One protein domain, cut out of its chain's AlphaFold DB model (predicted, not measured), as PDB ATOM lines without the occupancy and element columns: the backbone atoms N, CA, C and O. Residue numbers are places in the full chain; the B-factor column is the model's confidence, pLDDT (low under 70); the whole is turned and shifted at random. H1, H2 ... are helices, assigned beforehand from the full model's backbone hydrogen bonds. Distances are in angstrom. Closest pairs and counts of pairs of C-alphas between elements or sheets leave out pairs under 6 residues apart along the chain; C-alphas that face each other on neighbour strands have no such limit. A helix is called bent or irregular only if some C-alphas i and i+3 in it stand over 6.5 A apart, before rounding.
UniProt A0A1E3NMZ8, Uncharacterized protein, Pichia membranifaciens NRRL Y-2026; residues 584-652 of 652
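What this domain is: This is residues 584 to 652 of the 652 residues of an uncharacterized protein of Pichia membranifaciens NRRL Y-2026 (UniProt A0A1E3NMZ8). One long helix, H1, runs along one side of the domain and makes most of its length, with three short helices: H4 across its middle, H3 packed on H4, and H2 at the corner where H1 ends. H4 crosses H1 at about a right angle near H1's middle, H3 packs on H4, and H2 makes a corner at the last turn of H1; after H4 the last residues fold back beside the link between H2 and H3. The printed part has 69 residues with four named helices, in the order H1, H2, H3, H4, and no named strand; the class is all helix. The whole is compact, with a radius of gyration of the C-alphas of 11.5 A, and its C-alphas span 35 by 24 by 22 A.

How they stand to each other: H1, residues 584 to 605, touches H2, residues 607 to 614, only at the corner by their tight link, and only just, with 3 pairs of C-alphas within 8 A. Residues 603 to 604 alone of H1 touch H2; the closest C-alphas are those of Leu 603 and Tyr 610, 5.0 A apart. Their lines stand at a steep tilt of 65 degrees, opposite ways. H3, residues 621 to 627, is close to H1 but not clearly touching, with the closest C-alphas, of Leu 602 and Lys 627, 7.7 A apart; their lines are about perpendicular, at 75 degrees. H4, residues 634 to 643, touches H1, with residues 591 to 596 of H1 alone; the closest C-alphas are those of Met 596 and Cys 640, 5.6 A apart. The lines of H1 and H4 are about perpendicular, at 75 degrees. H3 touches H4, with the C-alphas of Leu 625 and Arg 634 closest, 7.1 A apart, and their lines about perpendicular at 76 degrees. H2 is apart from both H3 and H4. Residues 619 to 620 pair with residues 648 to 649, parallel. In H1, H2, H3 and H4 every O i to N i+4 pair is within hydrogen-bond range.

Where its parts are: H1 begins at C-alpha 584, at (138.580, 133.680, 89.264), and runs 31.3 A to C-alpha 605, at (127.773, 107.529, 102.648). H2 has 8 residues and H3 has 7. H4 runs 14.4 A and ends at C-alpha 643, at (127.762, 127.547, 103.785). No helix is bent or irregular.

The domain as a whole: The two C-alphas farthest apart are those of Ala 584 and Arg 615, at 35.7 A. The printed part has no cut, and it ends at Gly 652, the chain's last residue. No link is long: H1 to H2 is tight, and H2 to H3 and H3 to H4 are short, with 6 residues each. The mean pLDDT of the printed part is 80.8; residues 584 to 591, residues 629 to 632 and residue 652 are under 70.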
ATOM      1  N   ALA A 584     138.303 134.391  88.009       44.34
ATOM      2  CA  ALA A 584     138.580 133.680  89.264       44.34
ATOM      3  C   ALA A 584     137.311 133.445  90.122       44.34
ATOM      4  O   ALA A 584     137.215 132.447  90.826       44.34
ATOM      5  N   ALA A 585     136.285 134.296  89.991       45.78
ATOM      6  CA  ALA A 585     134.999 134.128  90.675       45.78
ATOM      7  C   ALA A 585     134.138 132.967  90.126       45.78
ATOM      8  O   ALA A 585     133.313 132.406  90.846       45.78
ATOM      9  N   GLY A 586     134.305 132.593  88.852       47.66
ATOM     10  CA  GLY A 586     133.575 131.484  88.232       47.66
ATOM     11  C   GLY A 586     134.193 130.128  88.564       47.66
ATOM     12  O   GLY A 586     133.473 129.181  88.875       47.66
ATOM     13  N   THR A 587     135.523 130.045  88.551       54.59
ATOM     14  CA  THR A 587     136.260 128.829  88.912       54.59
ATOM     15  C   THR A 587     136.145 128.532  90.403       54.59
ATOM     16  O   THR A 587     135.869 127.388  90.754       54.59
ATOM     17  N   GLU A 588     136.222 129.541  91.275       56.06
ATOM     18  CA  GLU A 588     136.012 129.373  92.718       56.06
ATOM     19  C   GLU A 588     134.594 128.862  93.023       56.06
ATOM     20  O   GLU A 588     134.443 127.854  93.708       56.06
ATOM     21  N   ALA A 589     133.552 129.434  92.405       63.16
ATOM     22  CA  ALA A 589     132.174 128.962  92.575       63.16
ATOM     23  C   ALA A 589     131.947 127.530  92.050       63.16
ATOM     24  O   ALA A 589     131.150 126.769  92.607       63.16
ATOM     25  N   VAL A 590     132.628 127.135  90.968       67.44
ATOM     26  CA  VAL A 590     132.564 125.767  90.429       67.44
ATOM     27  C   VAL A 590     133.285 124.783  91.351       67.44
ATOM     28  O   VAL A 590     132.738 123.712  91.630       67.44
ATOM     29  N   ILE A 591     134.462 125.152  91.859       69.06
ATOM     30  CA  ILE A 591     135.245 124.353  92.807       69.06
ATOM     31  C   ILE A 591     134.462 124.182  94.111       69.06
ATOM     32  O   ILE A 591     134.256 123.054  94.553       69.06
ATOM     33  N   GLU A 592     133.928 125.263  94.680       75.81
ATOM     34  CA  GLU A 592     133.072 125.218  95.868       75.81
ATOM     35  C   GLU A 592     131.846 124.330  95.646       75.81
ATOM     36  O   GLU A 592     131.519 123.490  96.482       75.81
ATOM     37  N   LYS A 593     131.169 124.448  94.498       79.19
ATOM     38  CA  LYS A 593     130.005 123.608  94.187       79.19
ATOM     39  C   LYS A 593     130.379 122.128  94.085       79.19
ATOM     40  O   LYS A 593     129.604 121.273  94.528       79.19
ATOM     41  N   ALA A 594     131.541 121.814  93.519       77.75
ATOM     42  CA  ALA A 594     132.054 120.453  93.445       77.75
ATOM     43  C   ALA A 594     132.394 119.906  94.840       77.75
ATOM     44  O   ALA A 594     131.925 118.824  95.197       77.75
ATOM     45  N   VAL A 595     133.125 120.672  95.656       81.44
ATOM     46  CA  VAL A 595     133.506 120.307  97.032       81.44
ATOM     47  C   VAL A 595     132.271 120.143  97.917       81.44
ATOM     48  O   VAL A 595     132.124 119.129  98.598       81.44
ATOM     49  N   MET A 596     131.308 121.060  97.837       83.50
ATOM     50  CA  MET A 596     130.034 120.960  98.551       83.50
ATOM     51  C   MET A 596     129.247 119.707  98.135       83.50
ATOM     52  O   MET A 596     128.645 119.033  98.976       83.50
ATOM     53  N   GLY A 597     129.274 119.350  96.847       83.94
ATOM     54  CA  GLY A 597     128.716 118.095  96.344       83.94
ATOM     55  C   GLY A 597     129.392 116.861  96.949       83.94
ATOM     56  O   GLY A 597     128.699 115.929  97.364       83.94
ATOM     57  N   GLN A 598     130.723 116.869  97.059       85.38
ATOM     58  CA  GLN A 598     131.492 115.784  97.673       85.38
ATOM     59  C   GLN A 598     131.213 115.655  99.174       85.38
ATOM     60  O   GLN A 598     130.985 114.543  99.643       85.38
ATOM     61  N   ILE A 599     131.132 116.766  99.915       87.12
ATOM     62  CA  ILE A 599     130.768 116.760 101.342       87.12
ATOM     63  C   ILE A 599     129.372 116.155 101.525       87.12
ATOM     64  O   ILE A 599     129.191 115.256 102.344       87.12
ATOM     65  N   LYS A 600     128.382 116.563 100.718       86.75
ATOM     66  CA  LYS A 600     127.028 115.979 100.768       86.75
ATOM     67  C   LYS A 600     127.029 114.482 100.455       86.75
ATOM     68  O   LYS A 600     126.302 113.727 101.097       86.75
ATOM     69  N   ALA A 601     127.814 114.044  99.472       87.31
ATOM     70  CA  ALA A 601     127.948 112.628  99.139       87.31
ATOM     71  C   ALA A 601     128.608 111.839 100.281       87.31
ATOM     72  O   ALA A 601     128.132 110.758 100.625       87.31
ATOM     73  N   LEU A 602     129.639 112.406 100.910       86.81
ATOM     74  CA  LEU A 602     130.326 111.811 102.049       86.81
ATOM     75  C   LEU A 602     129.395 111.669 103.256       86.81
ATOM     76  O   LEU A 602     129.330 110.594 103.841       86.81
ATOM     77  N   LEU A 603     128.621 112.709 103.582       86.94
ATOM     78  CA  LEU A 603     127.616 112.652 104.646       86.94
ATOM     79  C   LEU A 603     126.539 111.600 104.349       86.94
ATOM     80  O   LEU A 603     126.111 110.892 105.248       86.94
ATOM     81  N   LYS A 604     126.120 111.432 103.090       86.75
ATOM     82  CA  LYS A 604     125.176 110.360 102.723       86.75
ATOM     83  C   LYS A 604     125.780 108.958 102.846       86.75
ATOM     84  O   LYS A 604     125.044 108.010 103.107       86.75
ATOM     85  N   ALA A 605     127.082 108.814 102.607       87.12
ATOM     86  CA  ALA A 605     127.773 107.529 102.648       87.12
ATOM     87  C   ALA A 605     128.176 107.113 104.074       87.12
ATOM     88  O   ALA A 605     128.142 105.927 104.398       87.12
ATOM     89  N   ASP A 606     128.539 108.072 104.926       88.06
ATOM     90  CA  ASP A 606     128.993 107.843 106.296       88.06
ATOM     91  C   ASP A 606     127.918 108.266 107.303       88.06
ATOM     92  O   ASP A 606     127.810 109.428 107.701       88.06
ATOM     93  N   ALA A 607     127.133 107.280 107.748       84.44
ATOM     94  CA  ALA A 607     126.077 107.494 108.731       84.44
ATOM     95  C   ALA A 607     126.605 108.096 110.046       84.44
ATOM     96  O   ALA A 607     125.887 108.853 110.690       84.44
ATOM     97  N   GLY A 608     127.847 107.799 110.447       88.06
ATOM     98  CA  GLY A 608     128.443 108.350 111.664       88.06
ATOM     99  C   GLY A 608     128.660 109.857 111.556       88.06
ATOM    100  O   GLY A 608     128.211 110.603 112.423       88.06
ATOM    101  N   LEU A 609     129.265 110.304 110.451       87.38
ATOM    102  CA  LEU A 609     129.415 111.732 110.150       87.38
ATOM    103  C   LEU A 609     128.060 112.427 110.031       87.38
ATOM    104  O   LEU A 609     127.873 113.515 110.564       87.38
ATOM    105  N   TYR A 610     127.098 111.784 109.371       87.81
ATOM    106  CA  TYR A 610     125.744 112.309 109.246       87.81
ATOM    107  C   TYR A 610     125.070 112.523 110.606       87.81
ATOM    108  O   TYR A 610     124.510 113.589 110.862       87.81
ATOM    109  N   TYR A 611     125.151 111.537 111.506       89.19
ATOM    110  CA  TYR A 611     124.605 111.660 112.857       89.19
ATOM    111  C   TYR A 611     125.333 112.714 113.691       89.19
ATOM    112  O   TYR A 611     124.681 113.389 114.486       89.19
ATOM    113  N   ASP A 612     126.643 112.875 113.508       90.69
ATOM    114  CA  ASP A 612     127.410 113.934 114.164       90.69
ATOM    115  C   ASP A 612     126.913 115.323 113.719       90.69
ATOM    116  O   ASP A 612     126.619 116.155 114.580       90.69
ATOM    117  N   VAL A 613     126.676 115.538 112.417       90.56
ATOM    118  CA  VAL A 613     126.070 116.783 111.897       90.56
ATOM    119  C   VAL A 613     124.671 117.013 112.469       90.56
ATOM    120  O   VAL A 613     124.378 118.103 112.953       90.56
ATOM    121  N   LEU A 614     123.807 115.990 112.476       86.19
ATOM    122  CA  LEU A 614     122.448 116.104 113.027       86.19
ATOM    123  C   LEU A 614     122.421 116.432 114.525       86.19
ATOM    124  O   LEU A 614     121.433 116.969 115.023       86.19
ATOM    125  N   ARG A 615     123.486 116.087 115.252       89.88
ATOM    126  CA  ARG A 615     123.656 116.384 116.679       89.88
ATOM    127  C   ARG A 615     124.438 117.672 116.931       89.88
ATOM    128  O   ARG A 615     124.795 117.917 118.080       89.88
ATOM    129  N   TYR A 616     124.706 118.466 115.890       86.94
ATOM    130  CA  TYR A 616     125.519 119.684 115.960       86.94
ATOM    131  C   TYR A 616     126.917 119.446 116.546       86.94
ATOM    132  O   TYR A 616     127.532 120.340 117.125       86.94
ATOM    133  N   LYS A 617     127.436 118.222 116.421       90.56
ATOM    134  CA  LYS A 617     128.791 117.911 116.851       90.56
ATOM    135  C   LYS A 617     129.758 118.429 115.783       90.56
ATOM    136  O   LYS A 617     129.574 118.095 114.612       90.56
ATOM    137  N   PRO A 618     130.780 119.216 116.160       90.88
ATOM    138  CA  PRO A 618     131.707 119.767 115.191       90.88
ATOM    139  C   PRO A 618     132.466 118.646 114.481       90.88
ATOM    140  O   PRO A 618     133.041 117.759 115.120       90.88
ATOM    141  N   LEU A 619     132.462 118.680 113.150       90.56
ATOM    142  CA  LEU A 619     133.239 117.757 112.338       90.56
ATOM    143  C   LEU A 619     134.711 118.166 112.334       90.56
ATOM    144  O   LEU A 619     135.046 119.330 112.137       90.56
ATOM    145  N   ASN A 620     135.601 117.192 112.501       90.62
ATOM    146  CA  ASN A 620     137.033 117.428 112.373       90.62
ATOM    147  C   ASN A 620     137.410 117.604 110.889       90.62
ATOM    148  O   ASN A 620     137.266 116.666 110.094       90.62
ATOM    149  N   VAL A 621     137.922 118.785 110.527       88.94
ATOM    150  CA  VAL A 621     138.310 119.140 109.150       88.94
ATOM    151  C   VAL A 621     139.397 118.209 108.610       88.94
ATOM    152  O   VAL A 621     139.327 117.804 107.454       88.94
ATOM    153  N   HIS A 622     140.358 117.778 109.433       86.12
ATOM    154  CA  HIS A 622     141.402 116.841 109.006       86.12
ATOM    155  C   HIS A 622     140.839 115.465 108.638       86.12
ATOM    156  O   HIS A 622     141.275 114.853 107.663       86.12
ATOM    157  N   MET A 623     139.839 114.989 109.383       85.69
ATOM    158  CA  MET A 623     139.145 113.742 109.056       85.69
ATOM    159  C   MET A 623     138.345 113.876 107.753       85.69
ATOM    160  O   MET A 623     138.310 112.936 106.962       85.69
ATOM    161  N   LEU A 624     137.704 115.026 107.534       85.75
ATOM    162  CA  LEU A 624     136.980 115.333 106.299       85.75
ATOM    163  C   LEU A 624     137.922 115.383 105.096       85.75
ATOM    164  O   LEU A 624     137.667 114.696 104.114       85.75
ATOM    165  N   LEU A 625     139.033 116.115 105.196       84.94
ATOM    166  CA  LEU A 625     140.044 116.207 104.142       84.94
ATOM    167  C   LEU A 625     140.645 114.843 103.791       84.94
ATOM    168  O   LEU A 625     140.844 114.562 102.619       84.94
ATOM    169  N   GLY A 626     140.862 113.966 104.778       80.69
ATOM    170  CA  GLY A 626     141.336 112.599 104.530       80.69
ATOM    171  C   GLY A 626     140.304 111.671 103.869       80.69
ATOM    172  O   GLY A 626     140.670 110.605 103.381       80.69
ATOM    173  N   LYS A 627     139.018 112.045 103.876       79.81
ATOM    174  CA  LYS A 627     137.919 111.298 103.237       79.81
ATOM    175  C   LYS A 627     137.458 111.920 101.914       79.81
ATOM    176  O   LYS A 627     136.828 111.230 101.113       79.81
ATOM    177  N   LEU A 628     137.725 113.206 101.704       79.75
ATOM    178  CA  LEU A 628     137.550 113.897 100.429       79.75
ATOM    179  C   LEU A 628     138.717 113.547  99.494       79.75
ATOM    180  O   LEU A 628     139.751 113.051  99.935       79.75
ATOM    181  N   ALA A 629     138.547 113.757  98.187       66.69
ATOM    182  CA  ALA A 629     139.636 113.524  97.239       66.69
ATOM    183  C   ALA A 629     140.862 114.377  97.631       66.69
ATOM    184  O   ALA A 629     140.686 115.544  97.993       66.69
ATOM    185  N   GLU A 630     142.075 113.807  97.528       57.62
ATOM    186  CA  GLU A 630     143.370 114.379  97.979       57.62
ATOM    187  C   GLU A 630     143.669 115.805  97.464       57.62
ATOM    188  O   GLU A 630     144.582 116.464  97.950       57.62
ATOM    189  N   THR A 631     142.898 116.302  96.499       54.06
ATOM    190  CA  THR A 631     143.049 117.611  95.855       54.06
ATOM    191  C   THR A 631     142.170 118.717  96.449       54.06
ATOM    192  O   THR A 631     142.113 119.806  95.884       54.06
ATOM    193  N   SER A 632     141.432 118.461  97.532       67.75
ATOM    194  CA  SER A 632     140.520 119.459  98.111       67.75
ATOM    195  C   SER A 632     141.284 120.457  98.985       67.75
ATOM    196  O   SER A 632     141.862 120.074 100.001       67.75
ATOM    197  N   ASP A 633     141.280 121.736  98.605       80.38
ATOM    198  CA  ASP A 633     141.868 122.811  99.413       80.38
ATOM    199  C   ASP A 633     141.139 122.922 100.764       80.38
ATOM    200  O   ASP A 633     139.907 122.990 100.829       80.38
ATOM    201  N   ARG A 634     141.912 122.954 101.858       84.06
ATOM    202  CA  ARG A 634     141.419 123.113 103.231       84.06
ATOM    203  C   ARG A 634     140.514 124.328 103.375       84.06
ATOM    204  O   ARG A 634     139.469 124.209 104.009       84.06
ATOM    205  N   LYS A 635     140.900 125.470 102.801       84.88
ATOM    206  CA  LYS A 635     140.134 126.713 102.930       84.88
ATOM    207  C   LYS A 635     138.751 126.559 102.293       84.88
ATOM    208  O   LYS A 635     137.746 126.820 102.940       84.88
ATOM    209  N   VAL A 636     138.716 125.996 101.086       84.25
ATOM    210  CA  VAL A 636     137.476 125.730 100.346       84.25
ATOM    211  C   VAL A 636     136.566 124.760 101.102       84.25
ATOM    212  O   VAL A 636     135.349 124.930 101.108       84.25
ATOM    213  N   VAL A 637     137.126 123.738 101.757       87.31
ATOM    214  CA  VAL A 637     136.339 122.798 102.569       87.31
ATOM    215  C   VAL A 637     135.706 123.498 103.770       87.31
ATOM    216  O   VAL A 637     134.519 123.285 104.007       87.31
ATOM    217  N   CYS A 638     136.448 124.342 104.490       88.81
ATOM    218  CA  CYS A 638     135.904 125.129 105.600       88.81
ATOM    219  C   CYS A 638     134.784 126.068 105.127       88.81
ATOM    220  O   CYS A 638     133.676 126.002 105.657       88.81
ATOM    221  N   ASP A 639     135.021 126.825 104.052       87.12
ATOM    222  CA  ASP A 639     134.029 127.738 103.471       87.12
ATOM    223  C   ASP A 639     132.761 126.983 103.022       87.12
ATOM    224  O   ASP A 639     131.629 127.443 103.203       87.12
ATOM    225  N   CYS A 640     132.916 125.771 102.477       87.56
ATOM    226  CA  CYS A 640     131.788 124.913 102.121       87.56
ATOM    227  C   CYS A 640     131.019 124.403 103.347       87.56
ATOM    228  O   CYS A 640     129.796 124.287 103.273       87.56
ATOM    229  N   LEU A 641     131.693 124.074 104.452       90.44
ATOM    230  CA  LEU A 641     131.041 123.640 105.692       90.44
ATOM    231  C   LEU A 641     130.255 124.788 106.336       90.44
ATOM    232  O   LEU A 641     129.110 124.569 106.733       90.44
ATOM    233  N   ASP A 642     130.811 126.003 106.336       90.06
ATOM    234  CA  ASP A 642     130.127 127.215 106.802       90.06
ATOM    235  C   ASP A 642     128.850 127.474 106.000       90.06
ATOM    236  O   ASP A 642     127.769 127.651 106.566       90.06
ATOM    237  N   ARG A 643     128.932 127.392 104.667       87.00
ATOM    238  CA  ARG A 643     127.762 127.547 103.785       87.00
ATOM    239  C   ARG A 643     126.727 126.439 103.943       87.00
ATOM    240  O   ARG A 643     125.549 126.661 103.671       87.00
ATOM    241  N   LEU A 644     127.145 125.243 104.353       86.06
ATOM    242  CA  LEU A 644     126.237 124.141 104.671       86.06
ATOM    243  C   LEU A 644     125.631 124.254 106.076       86.06
ATOM    244  O   LEU A 644     124.775 123.439 106.417       86.06
ATOM    245  N   GLY A 645     126.063 125.225 106.888       88.19
ATOM    246  CA  GLY A 645     125.651 125.348 108.284       88.19
ATOM    247  C   GLY A 645     126.128 124.180 109.149       88.19
ATOM    248  O   GLY A 645     125.477 123.827 110.130       88.19
ATOM    249  N   VAL A 646     127.232 123.532 108.766       90.62
ATOM    250  CA  VAL A 646     127.798 122.393 109.491       90.62
ATOM    251  C   VAL A 646     128.878 122.901 110.428       90.62
ATOM    252  O   VAL A 646     129.871 123.454 109.975       90.62
ATOM    253  N   CYS A 647     128.727 122.669 111.731       90.19
ATOM    254  CA  CYS A 647     129.779 122.992 112.690       90.19
ATOM    255  C   CYS A 647     131.043 122.172 112.395       90.19
ATOM    256  O   CYS A 647     130.970 120.956 112.188       90.19
ATOM    257  N   TRP A 648     132.210 122.810 112.436       93.75
ATOM    258  CA  TRP A 648     133.496 122.154 112.215       93.75
ATOM    259  C   TRP A 648     134.562 122.640 113.195       93.75
ATOM    260  O   TRP A 648     134.419 123.667 113.855       93.75
ATOM    261  N   THR A 649     135.615 121.841 113.342       90.75
ATOM    262  CA  THR A 649     136.787 122.136 114.164       90.75
ATOM    263  C   THR A 649     138.049 121.700 113.438       90.75
ATOM    264  O   THR A 649     138.083 120.660 112.773       90.75
ATOM    265  N   GLU A 650     139.106 122.486 113.587       83.56
ATOM    266  CA  GLU A 650     140.445 122.112 113.127       83.56
ATOM    267  C   GLU A 650     141.205 121.291 114.172       83.56
ATOM    268  O   GLU A 650     142.206 120.652 113.861       83.56
ATOM    269  N   VAL A 651     140.734 121.301 115.421       70.88
ATOM    270  CA  VAL A 651     141.368 120.585 116.526       70.88
ATOM    271  C   VAL A 651     140.874 119.145 116.517       70.88
ATOM    272  O   VAL A 651     139.667 118.903 116.615       70.88
ATOM    273  N   GLY A 652     141.812 118.211 116.354       54.81
ATOM    274  CA  GLY A 652     141.543 116.776 116.334       54.81
ATOM    275  C   GLY A 652     141.579 116.094 117.681       54.81
ATOM    276  O   GLY A 652     142.403 116.501 118.527       54.81
TER     277      GLY A 652